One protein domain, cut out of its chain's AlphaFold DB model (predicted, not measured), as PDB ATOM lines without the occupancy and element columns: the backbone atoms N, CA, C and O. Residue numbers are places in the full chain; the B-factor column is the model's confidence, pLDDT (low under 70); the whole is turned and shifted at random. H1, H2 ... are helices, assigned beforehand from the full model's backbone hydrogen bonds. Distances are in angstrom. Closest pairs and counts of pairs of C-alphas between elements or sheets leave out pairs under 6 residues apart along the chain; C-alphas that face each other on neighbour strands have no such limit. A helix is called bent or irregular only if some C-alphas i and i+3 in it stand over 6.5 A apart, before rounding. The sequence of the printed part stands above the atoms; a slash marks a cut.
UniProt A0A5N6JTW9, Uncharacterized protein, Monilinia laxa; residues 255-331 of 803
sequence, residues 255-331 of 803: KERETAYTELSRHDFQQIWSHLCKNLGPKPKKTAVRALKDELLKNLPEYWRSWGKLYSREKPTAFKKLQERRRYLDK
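What this domain is: This is residues 255 to 331 of the 803 residues of an uncharacterized protein of Monilinia laxa (UniProt A0A5N6JTW9). One long helix, H1, makes the spine of this model, and two shorter helices are set along it at different places: H3 packs slantwise across H1 at residues 261 to 271, while H2 folds back from the far end of H1 and opens away from it like the second leg of a V. H2 and H3 are separated by a long stretch without a named element, residues 299 to 314, which runs back from the end of H2 towards the region where H1 begins; the turn at residues 281 to 287, at the end of the V, sticks out. The printed part has 77 residues with three named helices in the order H1, H2, H3 and no named strand, and its class is all helix. It is only just loose, close to compact, with a radius of gyration of the C-alphas of 13.9 A. The C-alphas span 40 by 28 by 16 A along their three main axes.

Where its parts are: H1 covers residues 255 to 279, Lys 255 to Asn 279, and is the longest helix with 25 residues. It begins at C-alpha 255, printed at (142.456, 139.874, 199.555), and ends at C-alpha 279, printed at (139.533, 123.227, 167.432), 36.3 A from first to last C-alpha. Six residues later comes H2, residues 286 to 298, with 13 residues and 18.4 A from first to last C-alpha. Residues 299 to 314 then hold no named element, though 302 to 304 and 307 to 309 are short helical runs. H3 covers residues 315 to 329, with 15 residues and 20.6 A from first to last C-alpha; it ends at C-alpha 329, printed at (132.245, 125.656, 181.749). None of the three helices is bent or irregular.

How they stand to each other: H1 touches H3 with its residues 261 to 271 alone. There are 12 pairs of C-alphas within 8 A, and the closest C-alphas of the two helices are those of Tyr 261 and Phe 319, 5.8 A apart. Their centres are 10.2 A apart, and they run the same way at a steep tilt of 43 degrees. H1 and H2 are close but not clearly touching, with 1 pair of C-alphas within 8 A, that of Cys 277 and Val 289 at 7.1 A. They run opposite ways at a steep tilt of 39 degrees, and their centres are 17.1 A apart. H2 touches no helix, and H2 and H3 are apart. In H1 and H2 every O i to N i+4 pair is within hydrogen-bond range; in H3 it is 9 of 11.

The domain as a whole: The two C-alphas farthest apart are those of Lys 283 and Arg 313, 41.8 A from each other, and the first and last printed C-alphas, those of Lys 255 and Lys 331, are 28.5 A apart. The link from H1 to H2, with 6 residues, is short. The link from H2 to H3, with 16 residues, is long, and its C-alphas lie 5 to 19 A from the mean of the C-alphas. Residues 281 to 287, of which 286 and 287 belong to H2, stand free: no C-alpha 8 or more residues away along the chain is within 10 A of theirs. The printed part runs from residue 255 to residue 331 with no cut, within a full chain of 803 residues. The mean pLDDT of the printed part is 94.2, and no printed residue is under 70.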
ATOM      1  N   LYS A 255     141.473 140.919 199.879       95.69
ATOM      2  CA  LYS A 255     142.456 139.874 199.555       95.69
ATOM      3  C   LYS A 255     141.795 138.608 199.003       95.69
ATOM      4  O   LYS A 255     142.320 137.994 198.075       95.69
ATOM      5  N   GLU A 256     140.636 138.218 199.532       94.75
ATOM      6  CA  GLU A 256     139.892 137.061 199.021       94.75
ATOM      7  C   GLU A 256     139.284 137.346 197.647       94.75
ATOM      8  O   GLU A 256     139.313 136.467 196.792       94.75
ATOM      9  N   ARG A 257     138.813 138.578 197.392       96.75
ATOM     10  CA  ARG A 257     138.355 139.014 196.061       96.75
ATOM     11  C   ARG A 257     139.466 138.901 195.020       96.75
ATOM     12  O   ARG A 257     139.231 138.336 193.960       96.75
ATOM     13  N   GLU A 258     140.669 139.387 195.329       97.25
ATOM     14  CA  GLU A 258     141.842 139.263 194.449       97.25
ATOM     15  C   GLU A 258     142.213 137.800 194.177       97.25
ATOM     16  O   GLU A 258     142.403 137.404 193.023       97.25
ATOM     17  N   THR A 259     142.260 136.986 195.235       96.75
ATOM     18  CA  THR A 259     142.569 135.550 195.145       96.75
ATOM     19  C   THR A 259     141.543 134.825 194.269       96.75
ATOM     20  O   THR A 259     141.908 134.167 193.296       96.75
ATOM     21  N   ALA A 260     140.253 135.009 194.560       96.31
ATOM     22  CA  ALA A 260     139.149 134.360 193.862       96.31
ATOM     23  C   ALA A 260     138.999 134.847 192.413       96.31
ATOM     24  O   ALA A 260     138.756 134.039 191.519       96.31
ATOM     25  N   TYR A 261     139.189 136.145 192.154       97.50
ATOM     26  CA  TYR A 261     139.233 136.689 190.797       97.50
ATOM     27  C   TYR A 261     140.367 136.052 189.985       97.50
ATOM     28  O   TYR A 261     140.144 135.608 188.863       97.50
ATOM     29  N   THR A 262     141.567 135.954 190.564       96.19
ATOM     30  CA  THR A 262     142.733 135.359 189.893       96.19
ATOM     31  C   THR A 262     142.524 133.869 189.613       96.19
ATOM     32  O   THR A 262     142.868 133.394 188.531       96.19
ATOM     33  N   GLU A 263     141.915 133.128 190.541       96.62
ATOM     34  CA  GLU A 263     141.571 131.716 190.346       96.62
ATOM     35  C   GLU A 263     140.523 131.519 189.239       96.62
ATOM     36  O   GLU A 263     140.743 130.713 188.332       96.62
ATOM     37  N   LEU A 264     139.425 132.282 189.284       96.62
ATOM     38  CA  LEU A 264     138.367 132.268 188.271       96.62
ATOM     39  C   LEU A 264     138.908 132.624 186.884       96.62
ATOM     40  O   LEU A 264     138.679 131.884 185.932       96.62
ATOM     41  N   SER A 265     139.648 133.730 186.782       96.31
ATOM     42  CA  SER A 265     140.220 134.236 185.531       96.31
ATOM     43  C   SER A 265     141.187 133.222 184.910       96.31
ATOM     44  O   SER A 265     141.081 132.899 183.727       96.31
ATOM     45  N   ARG A 266     142.058 132.614 185.732       95.31
ATOM     46  CA  ARG A 266     142.961 131.533 185.310       95.31
ATOM     47  C   ARG A 266     142.199 130.302 184.815       95.31
ATOM     48  O   ARG A 266     142.581 129.753 183.786       95.31
ATOM     49  N   HIS A 267     141.162 129.858 185.529       95.44
ATOM     50  CA  HIS A 267     140.368 128.695 185.117       95.44
ATOM     51  C   HIS A 267     139.643 128.953 183.791       95.44
ATOM     52  O   HIS A 267     139.695 128.129 182.885       95.44
ATOM     53  N   ASP A 268     138.991 130.107 183.671       95.69
ATOM     54  CA  ASP A 268     138.249 130.512 182.481       95.69
ATOM     55  C   ASP A 268     139.162 130.586 181.245       95.69
ATOM     56  O   ASP A 268     138.895 129.930 180.235       95.69
ATOM     57  N   PHE A 269     140.315 131.256 181.371       94.38
ATOM     58  CA  PHE A 269     141.352 131.276 180.339       94.38
ATOM     59  C   PHE A 269     141.844 129.865 179.979       94.38
ATOM     60  O   PHE A 269     141.971 129.545 178.799       94.38
ATOM     61  N   GLN A 270     142.092 128.992 180.964       94.56
ATOM     62  CA  GLN A 270     142.544 127.616 180.718       94.56
ATOM     63  C   GLN A 270     141.519 126.779 179.943       94.56
ATOM     64  O   GLN A 270     141.916 126.029 179.048       94.56
ATOM     65  N   GLN A 271     140.223 126.906 180.243       94.50
ATOM     66  CA  GLN A 271     139.180 126.165 179.529       94.50
ATOM     67  C   GLN A 271     139.001 126.673 178.095       94.50
ATOM     68  O   GLN A 271     138.987 125.863 177.168       94.50
ATOM     69  N   ILE A 272     138.944 127.994 177.885       92.75
ATOM     70  CA  ILE A 272     138.827 128.566 176.534       92.75
ATOM     71  C   ILE A 272     140.085 128.280 175.703       92.75
ATOM     72  O   ILE A 272     139.973 127.847 174.559       92.75
ATOM     73  N   TRP A 273     141.285 128.404 176.283       93.56
ATOM     74  CA  TRP A 273     142.535 128.010 175.626       93.56
ATOM     75  C   TRP A 273     142.530 126.523 175.235       93.56
ATOM     76  O   TRP A 273     142.874 126.181 174.104       93.56
ATOM     77  N   SER A 274     142.080 125.637 176.133       93.62
ATOM     78  CA  SER A 274     141.941 124.197 175.872       93.62
ATOM     79  C   SER A 274     140.939 123.902 174.751       93.62
ATOM     80  O   SER A 274     141.224 123.081 173.881       93.62
ATOM     81  N   HIS A 275     139.792 124.587 174.724       93.62
ATOM     82  CA  HIS A 275     138.805 124.468 173.652       93.62
ATOM     83  C   HIS A 275     139.372 124.928 172.300       93.62
ATOM     84  O   HIS A 275     139.395 124.147 171.352       93.62
ATOM     85  N   LEU A 276     139.923 126.141 172.225       92.56
ATOM     86  CA  LEU A 276     140.482 126.684 170.986       92.56
ATOM     87  C   LEU A 276     141.664 125.841 170.468       92.56
ATOM     88  O   LEU A 276     141.778 125.613 169.266       92.56
ATOM     89  N   CYS A 277     142.494 125.281 171.357       93.12
ATOM     90  CA  CYS A 277     143.550 124.340 170.965       93.12
ATOM     91  C   CYS A 277     143.013 123.012 170.408       93.12
ATOM     92  O   CYS A 277     143.643 122.452 169.515       93.12
ATOM     93  N   LYS A 278     141.868 122.510 170.897       93.88
ATOM     94  CA  LYS A 278     141.201 121.320 170.331       93.88
ATOM     95  C   LYS A 278     140.618 121.607 168.946       93.88
ATOM     96  O   LYS A 278     140.706 120.748 168.074       93.88
ATOM     97  N   ASN A 279     140.087 122.812 168.727       93.19
ATOM     98  CA  ASN A 279     139.533 123.227 167.432       93.19
ATOM     99  C   ASN A 279     140.616 123.324 166.337       93.19
ATOM    100  O   ASN A 279     140.327 123.080 165.172       93.19
ATOM    101  N   LEU A 280     141.882 123.577 166.705       94.88
ATOM    102  CA  LEU A 280     143.043 123.476 165.799       94.88
ATOM    103  C   LEU A 280     143.460 122.017 165.468       94.88
ATOM    104  O   LEU A 280     144.496 121.795 164.831       94.88
ATOM    105  N   GLY A 281     142.683 121.018 165.898       95.44
ATOM    106  CA  GLY A 281     142.918 119.593 165.665       95.44
ATOM    107  C   GLY A 281     143.869 118.931 166.678       95.44
ATOM    108  O   GLY A 281     144.474 119.592 167.519       95.44
ATOM    109  N   PRO A 282     144.051 117.596 166.611       93.75
ATOM    110  CA  PRO A 282     144.778 116.826 167.629       93.75
ATOM    111  C   PRO A 282     146.308 117.010 167.611       93.75
ATOM    112  O   PRO A 282     146.991 116.580 168.540       93.75
ATOM    113  N   LYS A 283     146.870 117.607 166.551       94.81
ATOM    114  CA  LYS A 283     148.309 117.899 166.397       94.81
ATOM    115  C   LYS A 283     148.496 119.276 165.732       94.81
ATOM    116  O   LYS A 283     148.926 119.339 164.580       94.81
ATOM    117  N   PRO A 284     148.142 120.379 166.414       94.31
ATOM    118  CA  PRO A 284     148.087 121.697 165.792       94.31
ATOM    119  C   PRO A 284     149.488 122.201 165.415       94.31
ATOM    120  O   PRO A 284     150.456 122.040 166.167       94.31
ATOM    121  N   LYS A 285     149.616 122.837 164.240       96.12
ATOM    122  CA  LYS A 285     150.887 123.426 163.776       96.12
ATOM    123  C   LYS A 285     151.365 124.462 164.810       96.12
ATOM    124  O   LYS A 285     150.601 125.342 165.200       96.12
ATOM    125  N   LYS A 286     152.644 124.420 165.222       96.31
ATOM    126  CA  LYS A 286     153.213 125.356 166.229       96.31
ATOM    127  C   LYS A 286     153.028 126.837 165.863       96.31
ATOM    128  O   LYS A 286     152.965 127.681 166.752       96.31
ATOM    129  N   THR A 287     152.952 127.147 164.571       95.94
ATOM    130  CA  THR A 287     152.630 128.478 164.037       95.94
ATOM    131  C   THR A 287     151.190 128.892 164.339       95.94
ATOM    132  O   THR A 287     150.992 129.995 164.834       95.94
ATOM    133  N   ALA A 288     150.210 128.006 164.137       94.00
ATOM    134  CA  ALA A 288     148.802 128.263 164.446       94.00
ATOM    135  C   ALA A 288     148.569 128.444 165.957       94.00
ATOM    136  O   ALA A 288     147.904 129.390 166.362       94.00
ATOM    137  N   VAL A 289     149.196 127.611 166.801       94.88
ATOM    138  CA  VAL A 289     149.128 127.773 168.270       94.88
ATOM    139  C   VAL A 289     149.740 129.107 168.717       94.88
ATOM    140  O   VAL A 289     149.225 129.742 169.635       94.88
ATOM    141  N   ARG A 290     150.818 129.569 168.066       94.94
ATOM    142  CA  ARG A 290     151.390 130.894 168.341       94.94
ATOM    143  C   ARG A 290     150.445 132.014 167.897       94.94
ATOM    144  O   ARG A 290     150.137 132.866 168.715       94.94
ATOM    145  N   ALA A 291     149.938 131.975 166.665       94.12
ATOM    146  CA  ALA A 291     149.004 132.981 166.154       94.12
ATOM    147  C   ALA A 291     147.746 133.103 167.034       94.12
ATOM    148  O   ALA A 291     147.355 134.208 167.394       94.12
ATOM    149  N   LEU A 292     147.179 131.971 167.473       92.81
ATOM    150  CA  LEU A 292     146.067 131.929 168.426       92.81
ATOM    151  C   LEU A 292     146.421 132.599 169.766       92.81
ATOM    152  O   LEU A 292     145.615 133.347 170.315       92.81
ATOM    153  N   LYS A 293     147.624 132.349 170.301       92.94
ATOM    154  CA  LYS A 293     148.099 132.994 171.535       92.94
ATOM    155  C   LYS A 293     148.233 134.505 171.361       92.94
ATOM    156  O   LYS A 293     147.810 135.255 172.236       92.94
ATOM    157  N   ASP A 294     148.834 134.935 170.259       92.88
ATOM    158  CA  ASP A 294     149.139 136.341 170.005       92.88
ATOM    159  C   ASP A 294     147.847 137.145 169.754       92.88
ATOM    160  O   ASP A 294     147.704 138.252 170.274       92.88
ATOM    161  N   GLU A 295     146.852 136.558 169.076       91.75
ATOM    162  CA  GLU A 295     145.532 137.172 168.871       91.75
ATOM    163  C   GLU A 295     144.718 137.269 170.179       91.75
ATOM    164  O   GLU A 295     144.148 138.321 170.468       91.75
ATOM    165  N   LEU A 296     144.735 136.232 171.032       89.88
ATOM    166  CA  LEU A 296     144.104 136.287 172.362       89.88
ATOM    167  C   LEU A 296     144.793 137.280 173.315       89.88
ATOM    168  O   LEU A 296     144.135 137.854 174.179       89.88
ATOM    169  N   LEU A 297     146.106 137.502 173.176       88.62
ATOM    170  CA  LEU A 297     146.833 138.525 173.940       88.62
ATOM    171  C   LEU A 297     146.524 139.949 173.459       88.62
ATOM    172  O   LEU A 297     146.498 140.874 174.270       88.62
ATOM    173  N   LYS A 298     146.290 140.120 172.154       90.81
ATOM    174  CA  LYS A 298     145.915 141.384 171.508       90.81
ATOM    175  C   LYS A 298     144.484 141.805 171.857       90.81
ATOM    176  O   LYS A 298     144.268 142.955 172.225       90.81
ATOM    177  N   ASN A 299     143.537 140.867 171.802       88.25
ATOM    178  CA  ASN A 299     142.108 141.093 172.038       88.25
ATOM    179  C   ASN A 299     141.632 140.506 173.383       88.25
ATOM    180  O   ASN A 299     140.563 139.906 173.477       88.25
ATOM    181  N   LEU A 300     142.440 140.665 174.438       89.12
ATOM    182  CA  LEU A 300     142.169 140.097 175.761       89.12
ATOM    183  C   LEU A 300     140.920 140.744 176.415       89.12
ATOM    184  O   LEU A 300     140.955 141.948 176.703       89.12
ATOM    185  N   PRO A 301     139.847 139.981 176.721       92.19
ATOM    186  CA  PRO A 301     138.648 140.512 177.364       92.19
ATOM    187  C   PRO A 301     138.928 141.152 178.724       92.19
ATOM    188  O   PRO A 301     139.868 140.783 179.434       92.19
ATOM    189  N   GLU A 302     138.071 142.090 179.134       91.94
ATOM    190  CA  GLU A 302     138.307 142.886 180.345       91.94
ATOM    191  C   GLU A 302     138.435 142.005 181.599       91.94
ATOM    192  O   GLU A 302     139.315 142.225 182.427       91.94
ATOM    193  N   TYR A 303     137.640 140.936 181.677       93.00
ATOM    194  CA  TYR A 303     137.625 139.951 182.765       93.00
ATOM    195  C   TYR A 303     138.793 138.940 182.758       93.00
ATOM    196  O   TYR A 303     138.871 138.068 183.628       93.00
ATOM    197  N   TRP A 304     139.729 139.060 181.814       95.00
ATOM    198  CA  TRP A 304     141.034 138.388 181.850       95.00
ATOM    199  C   TRP A 304     142.197 139.348 182.146       95.00
ATOM    200  O   TRP A 304     143.336 138.907 182.310       95.00
ATOM    201  N   ARG A 305     141.945 140.660 182.276       94.19
ATOM    202  CA  ARG A 305     142.970 141.603 182.748       94.19
ATOM    203  C   ARG A 305     143.375 141.249 184.178       94.19
ATOM    204  O   ARG A 305     142.553 140.818 184.986       94.19
ATOM    205  N   SER A 306     144.646 141.460 184.513       94.31
ATOM    206  CA  SER A 306     145.132 141.231 185.875       94.31
ATOM    207  C   SER A 306     144.419 142.133 186.885       94.31
ATOM    208  O   SER A 306     144.052 143.266 186.575       94.31
ATOM    209  N   TRP A 307     144.259 141.655 188.120       95.69
ATOM    210  CA  TRP A 307     143.534 142.369 189.177       95.69
ATOM    211  C   TRP A 307     144.024 143.810 189.402       95.69
ATOM    212  O   TRP A 307     143.214 144.716 189.591       95.69
ATOM    213  N   GLY A 308     145.339 144.043 189.340       96.12
ATOM    214  CA  GLY A 308     145.938 145.379 189.452       96.12
ATOM    215  C   GLY A 308     145.732 146.297 188.236       96.12
ATOM    216  O   GLY A 308     145.975 147.492 188.350       96.12
ATOM    217  N   LYS A 309     145.283 145.769 187.087       96.06
ATOM    218  CA  LYS A 309     144.983 146.535 185.860       96.06
ATOM    219  C   LYS A 309     143.495 146.865 185.677       96.06
ATOM    220  O   LYS A 309     143.175 147.670 184.809       96.06
ATOM    221  N   LEU A 310     142.598 146.253 186.451       95.81
ATOM    222  CA  LEU A 310     141.173 146.602 186.456       95.81
ATOM    223  C   LEU A 310     140.906 147.840 187.318       95.81
ATOM    224  O   LEU A 310     141.351 147.897 188.469       95.81
ATOM    225  N   TYR A 311     140.099 148.778 186.820       96.38
ATOM    226  CA  TYR A 311     139.623 149.893 187.640       96.38
ATOM    227  C   TYR A 311     138.637 149.382 188.705       96.38
ATOM    228  O   TYR A 311     137.878 148.442 188.467       96.38
ATOM    229  N   SER A 312     138.589 150.011 189.885       95.81
ATOM    230  CA  SER A 312     137.792 149.530 191.032       95.81
ATOM    231  C   SER A 312     136.299 149.313 190.734       95.81
ATOM    232  O   SER A 312     135.682 148.439 191.334       95.81
ATOM    233  N   ARG A 313     135.737 150.063 189.775       96.12
ATOM    234  CA  ARG A 313     134.351 149.935 189.279       96.12
ATOM    235  C   ARG A 313     134.106 148.703 188.393       96.12
ATOM    236  O   ARG A 313     132.975 148.248 188.292       96.12
ATOM    237  N   GLU A 314     135.142 148.181 187.735       96.31
ATOM    238  CA  GLU A 314     135.052 147.048 186.803       96.31
ATOM    239  C   GLU A 314     135.180 145.712 187.528       96.31
ATOM    240  O   GLU A 314     134.519 144.748 187.153       96.31
ATOM    241  N   LYS A 315     135.996 145.651 188.591       97.12
ATOM    242  CA  LYS A 315     136.282 144.405 189.321       97.12
ATOM    243  C   LYS A 315     135.031 143.621 189.769       97.12
ATOM    244  O   LYS A 315     135.039 142.410 189.557       97.12
ATOM    245  N   PRO A 316     133.950 144.238 190.302       97.06
ATOM    246  CA  PRO A 316     132.731 143.507 190.661       97.06
ATOM    247  C   PRO A 316     132.040 142.890 189.436       97.06
ATOM    248  O   PRO A 316     131.635 141.730 189.467       97.06
ATOM    249  N   THR A 317     131.949 143.645 188.337       96.44
ATOM    250  CA  THR A 317     131.329 143.212 187.074       96.44
ATOM    251  C   THR A 317     132.140 142.105 186.405       96.44
ATOM    252  O   THR A 317     131.579 141.094 185.990       96.44
ATOM    253  N   ALA A 318     133.465 142.255 186.357       96.38
ATOM    254  CA  ALA A 318     134.386 141.273 185.797       96.38
ATOM    255  C   ALA A 318     134.371 139.962 186.602       96.38
ATOM    256  O   ALA A 318     134.292 138.878 186.027       96.38
ATOM    257  N   PHE A 319     134.361 140.060 187.936       96.75
ATOM    258  CA  PHE A 319     134.206 138.920 188.838       96.75
ATOM    259  C   PHE A 319     132.856 138.217 188.642       96.75
ATOM    260  O   PHE A 319     132.833 137.003 188.456       96.75
ATOM    261  N   LYS A 320     131.741 138.961 188.585       95.44
ATOM    262  CA  LYS A 320     130.409 138.397 188.303       95.44
ATOM    263  C   LYS A 320     130.361 137.701 186.939       95.44
ATOM    264  O   LYS A 320     129.871 136.579 186.861       95.44
ATOM    265  N   LYS A 321     130.923 138.313 185.888       95.56
ATOM    266  CA  LYS A 321     130.986 137.713 184.546       95.56
ATOM    267  C   LYS A 321     131.785 136.406 184.561       95.56
ATOM    268  O   LYS A 321     131.308 135.412 184.027       95.56
ATOM    269  N   LEU A 322     132.930 136.347 185.244       96.12
ATOM    270  CA  LEU A 322     133.667 135.090 185.448       96.12
ATOM    271  C   LEU A 322     132.860 134.038 186.233       96.12
ATOM    272  O   LEU A 322     132.863 132.865 185.864       96.12
ATOM    273  N   GLN A 323     132.150 134.440 187.293       94.69
ATOM    274  CA  GLN A 323     131.276 133.541 188.060       94.69
ATOM    275  C   GLN A 323     130.104 132.999 187.241       94.69
ATOM    276  O   GLN A 323     129.628 131.903 187.527       94.69
ATOM    277  N   GLU A 324     129.616 133.754 186.257       93.12
ATOM    278  CA  GLU A 324     128.570 133.332 185.322       93.12
ATOM    279  C   GLU A 324     129.136 132.406 184.244       93.12
ATOM    280  O   GLU A 324     128.587 131.330 184.024       93.12
ATOM    281  N   ARG A 325     130.288 132.740 183.654       93.88
ATOM    282  CA  ARG A 325     130.988 131.902 182.667       93.88
ATOM    283  C   ARG A 325     131.379 130.534 183.220       93.88
ATOM    284  O   ARG A 325     131.154 129.518 182.564       93.88
ATOM    285  N   ARG A 326     131.847 130.488 184.473       93.38
ATOM    286  CA  ARG A 326     132.143 129.245 185.206       93.38
ATOM    287  C   ARG A 326     130.957 128.263 185.213       93.38
ATOM    288  O   ARG A 326     131.196 127.062 185.196       93.38
ATOM    289  N   ARG A 327     129.706 128.749 185.178       89.25
ATOM    290  CA  ARG A 327     128.476 127.925 185.186       89.25
ATOM    291  C   ARG A 327     128.248 127.147 183.899       89.25
ATOM    292  O   ARG A 327     127.685 126.061 183.952       89.25
ATOM    293  N   TYR A 328     128.669 127.702 182.767       91.06
ATOM    294  CA  TYR A 328     128.654 127.006 181.483       91.06
ATOM    295  C   TYR A 328     129.814 126.002 181.448       91.06
ATOM    296  O   TYR A 328     129.605 124.806 181.252       91.06
ATOM    297  N   LEU A 329     131.024 126.468 181.786       90.50
ATOM    298  CA  LEU A 329     132.245 125.656 181.749       90.50
ATOM    299  C   LEU A 329     132.183 124.421 182.667       90.50
ATOM    300  O   LEU A 329     132.664 123.362 182.273       90.50
ATOM    301  N   ASP A 330     131.559 124.518 183.849       86.19
ATOM    302  CA  ASP A 330     131.359 123.377 184.765       86.19
ATOM    303  C   ASP A 330     130.405 122.299 184.209       86.19
ATOM    304  O   ASP A 330     130.444 121.162 184.672       86.19
ATOM    305  N   LYS A 331     129.585 122.618 183.198       87.94
ATOM    306  CA  LYS A 331     128.769 121.643 182.450       87.94
ATOM    307  C   LYS A 331     129.446 121.139 181.165       87.94
ATOM    308  O   LYS A 331     128.901 120.267 180.494       87.94
TER     309      LYS A 331